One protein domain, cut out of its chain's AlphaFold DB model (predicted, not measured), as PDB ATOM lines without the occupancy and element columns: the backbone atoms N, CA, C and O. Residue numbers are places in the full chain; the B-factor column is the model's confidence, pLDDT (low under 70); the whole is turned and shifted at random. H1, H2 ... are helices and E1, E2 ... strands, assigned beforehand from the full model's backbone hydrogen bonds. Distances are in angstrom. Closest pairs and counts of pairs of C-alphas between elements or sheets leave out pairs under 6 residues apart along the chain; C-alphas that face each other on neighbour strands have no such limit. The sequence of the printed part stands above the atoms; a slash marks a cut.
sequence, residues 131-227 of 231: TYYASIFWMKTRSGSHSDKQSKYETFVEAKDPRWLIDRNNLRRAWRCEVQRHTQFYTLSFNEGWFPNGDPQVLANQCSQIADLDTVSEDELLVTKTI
ATOM      1  N   THR A 131      -5.296  60.708 -81.323       54.47
ATOM      2  CA  THR A 131      -3.902  60.436 -81.688       54.47
ATOM      3  C   THR A 131      -3.027  61.638 -81.409       54.47
ATOM      4  O   THR A 131      -2.075  61.550 -80.631       54.47
ATOM      5  N   TYR A 132      -3.377  62.770 -82.014       58.44
ATOM      6  CA  TYR A 132      -2.499  63.921 -82.066       58.44
ATOM      7  C   TYR A 132      -3.267  65.200 -82.412       58.44
ATOM      8  O   TYR A 132      -4.008  65.232 -83.388       58.44
ATOM      9  N   TYR A 133      -3.067  66.274 -81.662       63.91
ATOM     10  CA  TYR A 133      -3.497  67.612 -82.055       63.91
ATOM     11  C   TYR A 133      -2.278  68.462 -82.410       63.91
ATOM     12  O   TYR A 133      -1.246  68.353 -81.758       63.91
ATOM     13  N   ALA A 134      -2.409  69.320 -83.418       63.09
ATOM     14  CA  ALA A 134      -1.440  70.351 -83.757       63.09
ATOM     15  C   ALA A 134      -2.171  71.662 -84.007       63.09
ATOM     16  O   ALA A 134      -3.135  71.727 -84.755       63.09
ATOM     17  N   SER A 135      -1.706  72.743 -83.417       57.56
ATOM     18  CA  SER A 135      -2.238  74.075 -83.681       57.56
ATOM     19  C   SER A 135      -1.098  75.001 -84.030       57.56
ATOM     20  O   SER A 135      -0.038  74.933 -83.411       57.56
ATOM     21  N   ILE A 136      -1.316  75.834 -85.041       60.62
ATOM     22  CA  ILE A 136      -0.348  76.812 -85.523       60.62
ATOM     23  C   ILE A 136      -0.966  78.190 -85.322       60.62
ATOM     24  O   ILE A 136      -2.061  78.473 -85.809       60.62
ATOM     25  N   PHE A 137      -0.275  79.051 -84.590       57.28
ATOM     26  CA  PHE A 137      -0.753  80.391 -84.279       57.28
ATOM     27  C   PHE A 137       0.377  81.405 -84.284       57.28
ATOM     28  O   PHE A 137       1.534  81.068 -84.044       57.28
ATOM     29  N   TRP A 138       0.025  82.659 -84.550       58.00
ATOM     30  CA  TRP A 138       0.954  83.774 -84.448       58.00
ATOM     31  C   TRP A 138       0.830  84.421 -83.067       58.00
ATOM     32  O   TRP A 138      -0.274  84.642 -82.574       58.00
ATOM     33  N   MET A 139       1.959  84.696 -82.417       59.66
ATOM     34  CA  MET A 139       2.013  85.393 -81.132       59.66
ATOM     35  C   MET A 139       3.183  86.374 -81.090       59.66
ATOM     36  O   MET A 139       4.215  86.172 -81.726       59.66
ATOM     37  N   LYS A 140       3.046  87.437 -80.296       57.06
ATOM     38  CA  LYS A 140       4.123  88.408 -80.083       57.06
ATOM     39  C   LYS A 140       5.359  87.719 -79.486       57.06
ATOM     40  O   LYS A 140       5.253  86.961 -78.521       57.06
ATOM     41  N   THR A 141       6.537  88.003 -80.039       57.12
ATOM     42  CA  THR A 141       7.817  87.493 -79.528       57.12
ATOM     43  C   THR A 141       8.092  88.008 -78.116       57.12
ATOM     44  O   THR A 141       7.933  89.196 -77.825       57.12
ATOM     45  N   ARG A 142       8.545  87.122 -77.219       58.69
ATOM     46  CA  ARG A 142       9.137  87.549 -75.944       58.69
ATOM     47  C   ARG A 142      10.545  88.081 -76.214       58.69
ATOM     48  O   ARG A 142      11.359  87.411 -76.843       58.69
ATOM     49  N   SER A 143      10.824  89.290 -75.730       48.88
ATOM     50  CA  SER A 143      12.141  89.932 -75.824       48.88
ATOM     51  C   SER A 143      13.244  88.997 -75.307       48.88
ATOM     52  O   SER A 143      13.224  88.628 -74.135       48.88
ATOM     53  N   GLY A 144      14.207  88.644 -76.166       60.72
ATOM     54  CA  GLY A 144      15.396  87.860 -75.804       60.72
ATOM     55  C   GLY A 144      15.346  86.361 -76.126       60.72
ATOM     56  O   GLY A 144      16.375  85.704 -76.004       60.72
ATOM     57  N   SER A 145      14.214  85.817 -76.589       55.47
ATOM     58  CA  SER A 145      14.100  84.411 -77.009       55.47
ATOM     59  C   SER A 145      13.804  84.307 -78.508       55.47
ATOM     60  O   SER A 145      12.818  84.858 -78.992       55.47
ATOM     61  N   HIS A 146      14.685  83.626 -79.248       60.41
ATOM     62  CA  HIS A 146      14.527  83.370 -80.690       60.41
ATOM     63  C   HIS A 146      13.828  82.030 -80.963       60.41
ATOM     64  O   HIS A 146      13.167  81.865 -81.988       60.41
ATOM     65  N   SER A 147      13.967  81.083 -80.033       65.62
ATOM     66  CA  SER A 147      13.323  79.780 -80.065       65.62
ATOM     67  C   SER A 147      13.130  79.291 -78.634       65.62
ATOM     68  O   SER A 147      14.064  79.348 -77.835       65.62
ATOM     69  N   ASP A 148      11.920  78.834 -78.324       73.31
ATOM     70  CA  ASP A 148      11.588  78.219 -77.040       73.31
ATOM     71  C   ASP A 148      10.838  76.907 -77.290       73.31
ATOM     72  O   ASP A 148      10.019  76.811 -78.211       73.31
ATOM     73  N   LYS A 149      11.146  75.887 -76.490       80.56
ATOM     74  CA  LYS A 149      10.503  74.573 -76.538       80.56
ATOM     75  C   LYS A 149      10.150  74.158 -75.120       80.56
ATOM     76  O   LYS A 149      11.030  73.853 -74.318       80.56
ATOM     77  N   GLN A 150       8.855  74.051 -74.855       82.38
ATOM     78  CA  GLN A 150       8.333  73.575 -73.585       82.38
ATOM     79  C   GLN A 150       7.511  72.307 -73.805       82.38
ATOM     80  O   GLN A 150       6.490  72.325 -74.491       82.38
ATOM     81  N   SER A 151       7.952  71.210 -73.199       84.81
ATOM     82  CA  SER A 151       7.277  69.914 -73.271       84.81
ATOM     83  C   SER A 151       6.666  69.566 -71.916       84.81
ATOM     84  O   SER A 151       7.327  69.655 -70.880       84.81
ATOM     85  N   LYS A 152       5.397  69.163 -71.918       84.88
ATOM     86  CA  LYS A 152       4.697  68.627 -70.751       84.88
ATOM     87  C   LYS A 152       4.690  67.107 -70.839       84.88
ATOM     88  O   LYS A 152       4.249  66.538 -71.839       84.88
ATOM     89  N   TYR A 153       5.126  66.470 -69.760       83.44
ATOM     90  CA  TYR A 153       5.126  65.020 -69.619       83.44
ATOM     91  C   TYR A 153       4.070  64.584 -68.606       83.44
ATOM     92  O   TYR A 153       3.879  65.248 -67.589       83.44
ATOM     93  N   GLU A 154       3.409  63.467 -68.880       84.62
ATOM     94  CA  GLU A 154       2.504  62.794 -67.944       84.62
ATOM     95  C   GLU A 154       2.861  61.306 -67.868       84.62
ATOM     96  O   GLU A 154       3.357  60.715 -68.836       84.62
ATOM     97  N   THR A 155       2.610  60.706 -66.707       83.31
ATOM     98  CA  THR A 155       2.865  59.286 -66.463       83.31
ATOM     99  C   THR A 155       1.593  58.481 -66.708       83.31
ATOM    100  O   THR A 155       0.510  58.805 -66.214       83.31
ATOM    101  N   PHE A 156       1.736  57.414 -67.485       83.25
ATOM    102  CA  PHE A 156       0.672  56.480 -67.809       83.25
ATOM    103  C   PHE A 156       1.018  55.098 -67.285       83.25
ATOM    104  O   PHE A 156       2.168  54.670 -67.359       83.25
ATOM    105  N   VAL A 157       0.012  54.385 -66.792       84.50
ATOM    106  CA  VAL A 157       0.199  53.084 -66.148       84.50
ATOM    107  C   VAL A 157      -0.705  52.015 -66.746       84.50
ATOM    108  O   VAL A 157      -1.860  52.264 -67.092       84.50
ATOM    109  N   GLU A 158      -0.176  50.800 -66.852       83.69
ATOM    110  CA  GLU A 158      -0.928  49.579 -67.131       83.69
ATOM    111  C   GLU A 158      -1.063  48.794 -65.822       83.69
ATOM    112  O   GLU A 158      -0.061  48.375 -65.237       83.69
ATOM    113  N   ALA A 159      -2.299  48.589 -65.366       80.81
ATOM    114  CA  ALA A 159      -2.594  47.779 -64.188       80.81
ATOM    115  C   ALA A 159      -2.596  46.276 -64.524       80.81
ATOM    116  O   ALA A 159      -2.961  45.881 -65.633       80.81
ATOM    117  N   LYS A 160      -2.232  45.427 -63.552       81.06
ATOM    118  CA  LYS A 160      -2.341  43.960 -63.656       81.06
ATOM    119  C   LYS A 160      -3.809  43.525 -63.678       81.06
ATOM    120  O   LYS A 160      -4.199  42.783 -64.579       81.06
ATOM    121  N   ASP A 161      -4.615  44.011 -62.728       77.62
ATOM    122  CA  ASP A 161      -6.080  43.927 -62.778       77.62
ATOM    123  C   ASP A 161      -6.676  45.348 -62.796       77.62
ATOM    124  O   ASP A 161      -6.538  46.086 -61.815       77.62
ATOM    125  N   PRO A 162      -7.354  45.754 -63.886       69.81
ATOM    126  CA  PRO A 162      -7.963  47.079 -64.002       69.81
ATOM    127  C   PRO A 162      -9.172  47.293 -63.077       69.81
ATOM    128  O   PRO A 162      -9.688  48.405 -63.014       69.81
ATOM    129  N   ARG A 163      -9.664  46.251 -62.391       71.94
ATOM    130  CA  ARG A 163     -10.749  46.361 -61.395       71.94
ATOM    131  C   ARG A 163     -10.249  46.770 -60.011       71.94
ATOM    132  O   ARG A 163     -11.063  47.079 -59.146       71.94
ATOM    133  N   TRP A 164      -8.941  46.713 -59.790       70.56
ATOM    134  CA  TRP A 164      -8.303  47.029 -58.519       70.56
ATOM    135  C   TRP A 164      -7.728  48.447 -58.567       70.56
ATOM    136  O   TRP A 164      -7.462  48.981 -59.644       70.56
ATOM    137  N   LEU A 165      -7.545  49.061 -57.396       73.56
ATOM    138  CA  LEU A 165      -6.965  50.400 -57.280       73.56
ATOM    139  C   LEU A 165      -5.558  50.446 -57.899       73.56
ATOM    140  O   LEU A 165      -4.835  49.442 -57.930       73.56
ATOM    141  N   ILE A 166      -5.186  51.621 -58.409       71.12
ATOM    142  CA  ILE A 166      -3.836  51.884 -58.907       71.12
ATOM    143  C   ILE A 166      -2.938  52.063 -57.683       71.12
ATOM    144  O   ILE A 166      -2.983  53.089 -57.016       71.12
ATOM    145  N   ASP A 167      -2.164  51.028 -57.392       75.38
ATOM    146  CA  ASP A 167      -1.129  50.974 -56.359       75.38
ATOM    147  C   ASP A 167       0.084  50.260 -56.968       75.38
ATOM    148  O   ASP A 167      -0.092  49.429 -57.868       75.38
ATOM    149  N   ARG A 168       1.298  50.539 -56.479       76.75
ATOM    150  CA  ARG A 168       2.564  49.952 -56.953       76.75
ATOM    151  C   ARG A 168       2.477  48.444 -57.139       76.75
ATOM    152  O   ARG A 168       2.910  47.909 -58.157       76.75
ATOM    153  N   ASN A 169       1.835  47.755 -56.199       79.56
ATOM    154  CA  ASN A 169       1.693  46.298 -56.214       79.56
ATOM    155  C   ASN A 169       0.856  45.781 -57.401       79.56
ATOM    156  O   ASN A 169       1.082  44.673 -57.912       79.56
ATOM    157  N   ASN A 170      -0.088  46.598 -57.870       80.25
ATOM    158  CA  ASN A 170      -0.988  46.313 -58.982       80.25
ATOM    159  C   ASN A 170      -0.505  46.922 -60.317       80.25
ATOM    160  O   ASN A 170      -1.184  46.788 -61.334       80.25
ATOM    161  N   LEU A 171       0.677  47.546 -60.365       81.88
ATOM    162  CA  LEU A 171       1.265  48.040 -61.611       81.88
ATOM    163  C   LEU A 171       1.950  46.915 -62.385       81.88
ATOM    164  O   LEU A 171       2.690  46.100 -61.831       81.88
ATOM    165  N   ARG A 172       1.708  46.870 -63.695       83.56
ATOM    166  CA  ARG A 172       2.392  45.974 -64.630       83.56
ATOM    167  C   ARG A 172       3.496  46.705 -65.382       83.56
ATOM    168  O   ARG A 172       4.609  46.196 -65.470       83.56
ATOM    169  N   ARG A 173       3.173  47.863 -65.961       85.38
ATOM    170  CA  ARG A 173       4.090  48.713 -66.735       85.38
ATOM    171  C   ARG A 173       3.730  50.175 -66.529       85.38
ATOM    172  O   ARG A 173       2.566  50.494 -66.298       85.38
ATOM    173  N   ALA A 174       4.720  51.047 -66.650       85.19
ATOM    174  CA  ALA A 174       4.521  52.486 -66.642       85.19
ATOM    175  C   ALA A 174       5.319  53.135 -67.775       85.19
ATOM    176  O   ALA A 174       6.387  52.654 -68.162       85.19
ATOM    177  N   TRP A 175       4.792  54.234 -68.299       86.75
ATOM    178  CA  TRP A 175       5.420  55.035 -69.339       86.75
ATOM    179  C   TRP A 175       5.385  56.503 -68.958       86.75
ATOM    180  O   TRP A 175       4.374  57.002 -68.465       86.75
ATOM    181  N   ARG A 176       6.471  57.208 -69.260       87.69
ATOM    182  CA  ARG A 176       6.523  58.665 -69.233       87.69
ATOM    183  C   ARG A 176       6.333  59.169 -70.656       87.69
ATOM    184  O   ARG A 176       7.177  58.909 -71.516       87.69
ATOM    185  N   CYS A 177       5.222  59.852 -70.898       84.94
ATOM    186  CA  CYS A 177       4.793  60.287 -72.225       84.94
ATOM    187  C   CYS A 177       4.850  61.805 -72.356       84.94
ATOM    188  O   CYS A 177       4.360  62.514 -71.478       84.94
ATOM    189  N   GLU A 178       5.390  62.305 -73.464       86.38
ATOM    190  CA  GLU A 178       5.190  63.692 -73.880       86.38
ATOM    191  C   GLU A 178       3.733  63.837 -74.338       86.38
ATOM    192  O   GLU A 178       3.311  63.202 -75.301       86.38
ATOM    193  N   VAL A 179       2.932  64.617 -73.612       82.44
ATOM    194  CA  VAL A 179       1.496  64.797 -73.913       82.44
ATOM    195  C   VAL A 179       1.206  66.122 -74.589       82.44
ATOM    196  O   VAL A 179       0.179  66.263 -75.247       82.44
ATOM    197  N   GLN A 180       2.098  67.095 -74.429       82.44
ATOM    198  CA  GLN A 180       1.974  68.398 -75.050       82.44
ATOM    199  C   GLN A 180       3.353  68.993 -75.285       82.44
ATOM    200  O   GLN A 180       4.237  68.889 -74.435       82.44
ATOM    201  N   ARG A 181       3.510  69.655 -76.421       84.00
ATOM    202  CA  ARG A 181       4.698  70.395 -76.794       84.00
ATOM    203  C   ARG A 181       4.297  71.738 -77.355       84.00
ATOM    204  O   ARG A 181       3.575  71.832 -78.342       84.00
ATOM    205  N   HIS A 182       4.842  72.772 -76.747       79.44
ATOM    206  CA  HIS A 182       4.814  74.105 -77.297       79.44
ATOM    207  C   HIS A 182       6.185  74.429 -77.884       79.44
ATOM    208  O   HIS A 182       7.192  74.357 -77.180       79.44
ATOM    209  N   THR A 183       6.228  74.774 -79.166       80.06
ATOM    210  CA  THR A 183       7.433  75.304 -79.812       80.06
ATOM    211  C   THR A 183       7.134  76.662 -80.403       80.06
ATOM    212  O   THR A 183       6.183  76.803 -81.168       80.06
ATOM    213  N   GLN A 184       7.980  77.635 -80.102       71.75
ATOM    214  CA  GLN A 184       7.910  78.970 -80.671       71.75
ATOM    215  C   GLN A 184       9.163  79.240 -81.508       71.75
ATOM    216  O   GLN A 184      10.284  78.995 -81.062       71.75
ATOM    217  N   PHE A 185       8.964  79.779 -82.707       75.88
ATOM    218  CA  PHE A 185       9.995  80.279 -83.609       75.88
ATOM    219  C   PHE A 185       9.623  81.702 -84.017       75.88
ATOM    220  O   PHE A 185       8.713  81.911 -84.820       75.88
ATOM    221  N   TYR A 186      10.312  82.695 -83.455       75.25
ATOM    222  CA  TYR A 186       9.905  84.097 -83.575       75.25
ATOM    223  C   TYR A 186       8.420  84.285 -83.208       75.25
ATOM    224  O   TYR A 186       8.013  84.017 -82.078       75.25
ATOM    225  N   THR A 187       7.612  84.784 -84.139       66.94
ATOM    226  CA  THR A 187       6.182  85.025 -83.955       66.94
ATOM    227  C   THR A 187       5.327  83.810 -84.285       66.94
ATOM    228  O   THR A 187       4.129  83.846 -84.036       66.94
ATOM    229  N   LEU A 188       5.908  82.749 -84.849       70.19
ATOM    230  CA  LEU A 188       5.200  81.529 -85.212       70.19
ATOM    231  C   LEU A 188       5.270  80.526 -84.062       70.19
ATOM    232  O   LEU A 188       6.354  80.150 -83.618       70.19
ATOM    233  N   SER A 189       4.113  80.060 -83.617       64.06
ATOM    234  CA  SER A 189       3.984  79.115 -82.520       64.06
ATOM    235  C   SER A 189       3.224  77.875 -82.941       64.06
ATOM    236  O   SER A 189       2.195  77.946 -83.609       64.06
ATOM    237  N   PHE A 190       3.726  76.734 -82.491       73.75
ATOM    238  CA  PHE A 190       3.107  75.432 -82.645       73.75
ATOM    239  C   PHE A 190       2.749  74.912 -81.257       73.75
ATOM    240  O   PHE A 190       3.560  74.968 -80.328       73.75
ATOM    241  N   ASN A 191       1.527  74.428 -81.094       70.38
ATOM    242  CA  ASN A 191       1.123  73.686 -79.912       70.38
ATOM    243  C   ASN A 191       0.586  72.334 -80.358       70.38
ATOM    244  O   ASN A 191      -0.451  72.236 -81.015       70.38
ATOM    245  N   GLU A 192       1.352  71.320 -80.016       76.50
ATOM    246  CA  GLU A 192       1.158  69.938 -80.380       76.50
ATOM    247  C   GLU A 192       0.797  69.154 -79.124       76.50
ATOM    248  O   GLU A 192       1.274  69.467 -78.034       76.50
ATOM    249  N   GLY A 193       0.007  68.101 -79.243       78.31
ATOM    250  CA  GLY A 193      -0.103  67.153 -78.150       78.31
ATOM    251  C   GLY A 193      -0.721  65.835 -78.543       78.31
ATOM    252  O   GLY A 193      -1.275  65.670 -79.624       78.31
ATOM    253  N   TRP A 194      -0.552  64.865 -77.661       80.12
ATOM    254  CA  TRP A 194      -0.626  63.452 -77.995       80.12
ATOM    255  C   TRP A 194      -1.506  62.696 -77.011       80.12
ATOM    256  O   TRP A 194      -1.552  63.008 -75.819       80.12
ATOM    257  N   PHE A 195      -2.185  61.663 -77.511       75.62
ATOM    258  CA  PHE A 195      -3.110  60.844 -76.726       75.62
ATOM    259  C   PHE A 195      -2.662  59.372 -76.708       75.62
ATOM    260  O   PHE A 195      -3.153  58.559 -77.492       75.62
ATOM    261  N   PRO A 196      -1.750  58.985 -75.799       70.94
ATOM    262  CA  PRO A 196      -1.134  57.651 -75.802       70.94
ATOM    263  C   PRO A 196      -2.089  56.502 -75.430       70.94
ATOM    264  O   PRO A 196      -1.761  55.342 -75.645       70.94
ATOM    265  N   ASN A 197      -3.285  56.795 -74.905       68.19
ATOM    266  CA  ASN A 197      -4.284  55.776 -74.559       68.19
ATOM    267  C   ASN A 197      -5.037  55.221 -75.792       68.19
ATOM    268  O   ASN A 197      -5.623  54.143 -75.733       68.19
ATOM    269  N   GLY A 198      -5.052  55.966 -76.906       62.19
ATOM    270  CA  GLY A 198      -5.852  55.645 -78.094       62.19
ATOM    271  C   GLY A 198      -5.097  54.917 -79.208       62.19
ATOM    272  O   GLY A 198      -5.716  54.127 -79.931       62.19
ATOM    273  N   ASP A 199      -3.783  55.145 -79.331       68.44
ATOM    274  CA  ASP A 199      -2.968  54.697 -80.468       68.44
ATOM    275  C   ASP A 199      -1.585  54.154 -80.044       68.44
ATOM    276  O   ASP A 199      -0.782  54.888 -79.455       68.44
ATOM    277  N   PRO A 200      -1.257  52.890 -80.380       70.25
ATOM    278  CA  PRO A 200       0.052  52.304 -80.100       70.25
ATOM    279  C   PRO A 200       1.224  53.021 -80.788       70.25
ATOM    280  O   PRO A 200       2.336  52.982 -80.264       70.25
ATOM    281  N   GLN A 201       1.015  53.706 -81.919       73.81
ATOM    282  CA  GLN A 201       2.075  54.488 -82.570       73.81
ATOM    283  C   GLN A 201       2.477  55.709 -81.737       73.81
ATOM    284  O   GLN A 201       3.651  56.079 -81.699       73.81
ATOM    285  N   VAL A 202       1.522  56.316 -81.029       73.88
ATOM    286  CA  VAL A 202       1.794  57.437 -80.120       73.88
ATOM    287  C   VAL A 202       2.602  56.956 -78.921       73.88
ATOM    288  O   VAL A 202       3.588  57.595 -78.557       73.88
ATOM    289  N   LEU A 203       2.240  55.798 -78.359       75.88
ATOM    290  CA  LEU A 203       2.985  55.183 -77.261       75.88
ATOM    291  C   LEU A 203       4.434  54.858 -77.664       75.88
ATOM    292  O   LEU A 203       5.349  55.083 -76.881       75.88
ATOM    293  N   ALA A 204       4.655  54.373 -78.888       78.19
ATOM    294  CA  ALA A 204       5.993  54.045 -79.381       78.19
ATOM    295  C   ALA A 204       6.867  55.283 -79.650       78.19
ATOM    296  O   ALA A 204       8.073  55.241 -79.424       78.19
ATOM    297  N   ASN A 205       6.269  56.375 -80.135       81.00
ATOM    298  CA  ASN A 205       7.021  57.538 -80.614       81.00
ATOM    299  C   ASN A 205       7.178  58.656 -79.574       81.00
ATOM    300  O   ASN A 205       8.126  59.429 -79.667       81.00
ATOM    301  N   GLN A 206       6.238  58.786 -78.635       84.44
ATOM    302  CA  GLN A 206       6.175  59.916 -77.692       84.44
ATOM    303  C   GLN A 206       6.315  59.492 -76.230       84.44
ATOM    304  O   GLN A 206       6.272  60.340 -75.337       84.44
ATOM    305  N   CYS A 207       6.487  58.194 -75.959       86.19
ATOM    306  CA  CYS A 207       6.640  57.685 -74.606       86.19
ATOM    307  C   CYS A 207       7.917  56.871 -74.427       86.19
ATOM    308  O   CYS A 207       8.378  56.168 -75.320       86.19
ATOM    309  N   SER A 208       8.453  56.935 -73.213       86.62
ATOM    310  CA  SER A 208       9.551  56.093 -72.746       86.62
ATOM    311  C   SER A 208       9.037  55.178 -71.642       86.62
ATOM    312  O   SER A 208       8.302  55.619 -70.755       86.62
ATOM    313  N   GLN A 209       9.367  53.889 -71.712       84.56
ATOM    314  CA  GLN A 209       8.990  52.950 -70.659       84.56
ATOM    315  C   GLN A 209       9.843  53.209 -69.415       84.56
ATOM    316  O   GLN A 209      11.064  53.330 -69.503       84.56
ATOM    317  N   ILE A 210       9.195  53.262 -68.255       84.31
ATOM    318  CA  ILE A 210       9.869  53.345 -66.963       84.31
ATOM    319  C   ILE A 210      10.332  51.931 -66.607       84.31
ATOM    320  O   ILE A 210       9.516  51.017 -66.479       84.31
ATOM    321  N   ALA A 211      11.650  51.741 -66.525       78.44
ATOM    322  CA  ALA A 211      12.251  50.433 -66.272       78.44
ATOM    323  C   ALA A 211      12.033  49.961 -64.827       78.44
ATOM    324  O   ALA A 211      11.825  48.772 -64.601       78.44
ATOM    325  N   ASP A 212      12.053  50.899 -63.879       81.75
ATOM    326  CA  ASP A 212      11.873  50.639 -62.456       81.75
ATOM    327  C   ASP A 212      10.624  51.356 -61.933       81.75
ATOM    328  O   ASP A 212      10.573  52.586 -61.866       81.75
ATOM    329  N   LEU A 213       9.606  50.574 -61.577       77.56
ATOM    330  CA  LEU A 213       8.323  51.079 -61.087       77.56
ATOM    331  C   LEU A 213       8.448  51.785 -59.729       77.56
ATOM    332  O   LEU A 213       7.598  52.616 -59.417       77.56
ATOM    333  N   ASP A 214       9.510  51.526 -58.961       77.88
ATOM    334  CA  ASP A 214       9.725  52.161 -57.657       77.88
ATOM    335  C   ASP A 214      10.115  53.642 -57.777       77.88
ATOM    336  O   ASP A 214       9.970  54.404 -56.816       77.88
ATOM    337  N   THR A 215      10.533  54.068 -58.976       77.94
ATOM    338  CA  THR A 215      10.839  55.468 -59.304       77.94
ATOM    339  C   THR A 215       9.599  56.332 -59.532       77.94
ATOM    340  O   THR A 215       9.717  57.557 -59.571       77.94
ATOM    341  N   VAL A 216       8.415  55.722 -59.660       77.00
ATOM    342  CA  VAL A 216       7.150  56.455 -59.765       77.00
ATOM    343  C   VAL A 216       6.729  56.903 -58.367       77.00
ATOM    344  O   VAL A 216       6.573  56.088 -57.455       77.00
ATOM    345  N   SER A 217       6.572  58.211 -58.178       77.19
ATOM    346  CA  SER A 217       6.164  58.763 -56.881       77.19
ATOM    347  C   SER A 217       4.680  58.498 -56.585       77.19
ATOM    348  O   SER A 217       3.871  58.373 -57.502       77.19
ATOM    349  N   GLU A 218       4.298  58.452 -55.303       73.94
ATOM    350  CA  GLU A 218       2.882  58.314 -54.902       73.94
ATOM    351  C   GLU A 218       2.015  59.458 -55.450       73.94
ATOM    352  O   GLU A 218       0.895  59.238 -55.910       73.94
ATOM    353  N   ASP A 219       2.564  60.673 -55.484       72.75
ATOM    354  CA  ASP A 219       1.887  61.841 -56.046       72.75
ATOM    355  C   ASP A 219       1.656  61.697 -57.556       72.75
ATOM    356  O   ASP A 219       0.597  62.072 -58.059       72.75
ATOM    357  N   GLU A 220       2.611  61.111 -58.289       70.19
ATOM    358  CA  GLU A 220       2.424  60.781 -59.705       70.19
ATOM    359  C   GLU A 220       1.353  59.700 -59.885       70.19
ATOM    360  O   GLU A 220       0.535  59.827 -60.797       70.19
ATOM    361  N   LEU A 221       1.295  58.685 -59.013       70.88
ATOM    362  CA  LEU A 221       0.271  57.632 -59.055       70.88
ATOM    363  C   LEU A 221      -1.147  58.181 -58.874       70.88
ATOM    364  O   LEU A 221      -2.045  57.771 -59.610       70.88
ATOM    365  N   LEU A 222      -1.340  59.171 -57.998       68.12
ATOM    366  CA  LEU A 222      -2.640  59.816 -57.771       68.12
ATOM    367  C   LEU A 222      -3.194  60.548 -59.004       68.12
ATOM    368  O   LEU A 222      -4.411  60.667 -59.155       68.12
ATOM    369  N   VAL A 223      -2.320  61.031 -59.891       68.50
ATOM    370  CA  VAL A 223      -2.702  61.739 -61.126       68.50
ATOM    371  C   VAL A 223      -2.479  60.907 -62.393       68.50
ATOM    372  O   VAL A 223      -2.744  61.389 -63.500       68.50
ATOM    373  N   THR A 224      -1.999  59.664 -62.257       69.62
ATOM    374  CA  THR A 224      -1.721  58.799 -63.407       69.62
ATOM    375  C   THR A 224      -2.985  58.375 -64.139       69.62
ATOM    376  O   THR A 224      -4.034  58.083 -63.566       69.62
ATOM    377  N   LYS A 225      -2.864  58.308 -65.465       73.00
ATOM    378  CA  LYS A 225      -3.927  57.840 -66.355       73.00
ATOM    379  C   LYS A 225      -3.685  56.377 -66.714       73.00
ATOM    380  O   LYS A 225      -2.574  55.986 -67.073       73.00
ATOM    381  N   THR A 226      -4.739  55.568 -66.672       69.38
ATOM    382  CA  THR A 226      -4.664  54.150 -67.045       69.38
ATOM    383  C   THR A 226      -4.688  53.961 -68.554       69.38
ATOM    384  O   THR A 226      -5.602  54.462 -69.220       69.38
ATOM    385  N   ILE A 227      -3.757  53.164 -69.074       71.94
ATOM    386  CA  ILE A 227      -3.802  52.647 -70.444       71.94
ATOM    387  C   ILE A 227      -4.423  51.252 -70.423       71.94
ATOM    388  O   ILE A 227      -4.010  50.381 -69.655       71.94
TER     389      ILE A 227
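AT A GLANCE: This is residues 131 to 227 of the 231 residues of a protein of Klebsiella pneumoniae (UniProt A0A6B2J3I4). A long, narrow, twisted antiparallel sheet runs the length of the domain, with the hairpin of E2 and E3 as its spine; E4 and E1 widen it toward one end, and the link of residues 160 to 170 closes the hairpin at the other. The small helix H1 packs on E3 and leads into the short edge strand E5, while H2 only grazes E2. The printed part has 97 residues, with five named strands and two named helices in the order E1 E2 E3 E4 H1 E5 H2, and its class is mixed, helices and strands. The sheet is branched at E3, and its neighbour pairs E1 and E4, E2 and E3, E3 and E4, E3 and E5 are antiparallel. The whole is loose, with a radius of gyration of the C-alphas of 16.5 A, and elongated, spanning 49 by 25 by 19 A.

HOW THE PARTS SIT: E1, residues 132 to 138, is an edge strand and the neighbour of E4, residues 188 to 194; N 135 and O 191 are within hydrogen-bond range at 2.8 A. E2, residues 147 to 159, forms a hairpin with E3, residues 171 to 185, at 163 degrees between directions; N 150 and O 182 are 2.9 A apart, and N 175 and O 156 2.8 A. E2, E3 and E4 make a meander, each strand the antiparallel neighbour of the one before, and with E1, the neighbour of E4, a Greek key. E3 and E4 form a hairpin too, with N 183 and O 190 2.9 A apart. H1, residues 200 to 206, is on the sheet; its closest C-alpha pair with E3 is Glu 178 and Gln 206, 5.5 A. E5, residues 207 to 209, lies on the same side of E3 as E4, and E2 on the other side; N 176 and O 208 are 2.8 A apart. H2, residues 218 to 223, only grazes the sheet; the C-alphas of Thr 155 and Glu 220, the closest of E2 and H2, are 6.9 A apart. Residues 225 to 226 pair in parallel with residues 156 to 157 of E2. Every O i to N i+4 pair is within hydrogen-bond range in H1, and 1 of 2 in H2.

IN THESE COORDINATES: E1 begins at C-alpha 132, (-2.499, 63.921, -82.066), and is 20.3 A long, as is E4. E2 measures 39.1 A and E3 40.0 A, ending at C-alpha 185, (9.995, 80.279, -83.609). H1 measures 10.1 A, E5 6.6 A, and H2 9.0 A, ending at C-alpha 223, (-2.702, 61.739, -61.126).

THE WHOLE: The C-alphas of Ser 143 and Arg 163, the two farthest apart, are 51.3 A from each other. The printed part has no cut, and the link from E2 to E3 is long. The mean pLDDT of the printed part is 74.1; 27 residues are under 70, among them residues 131 to 147.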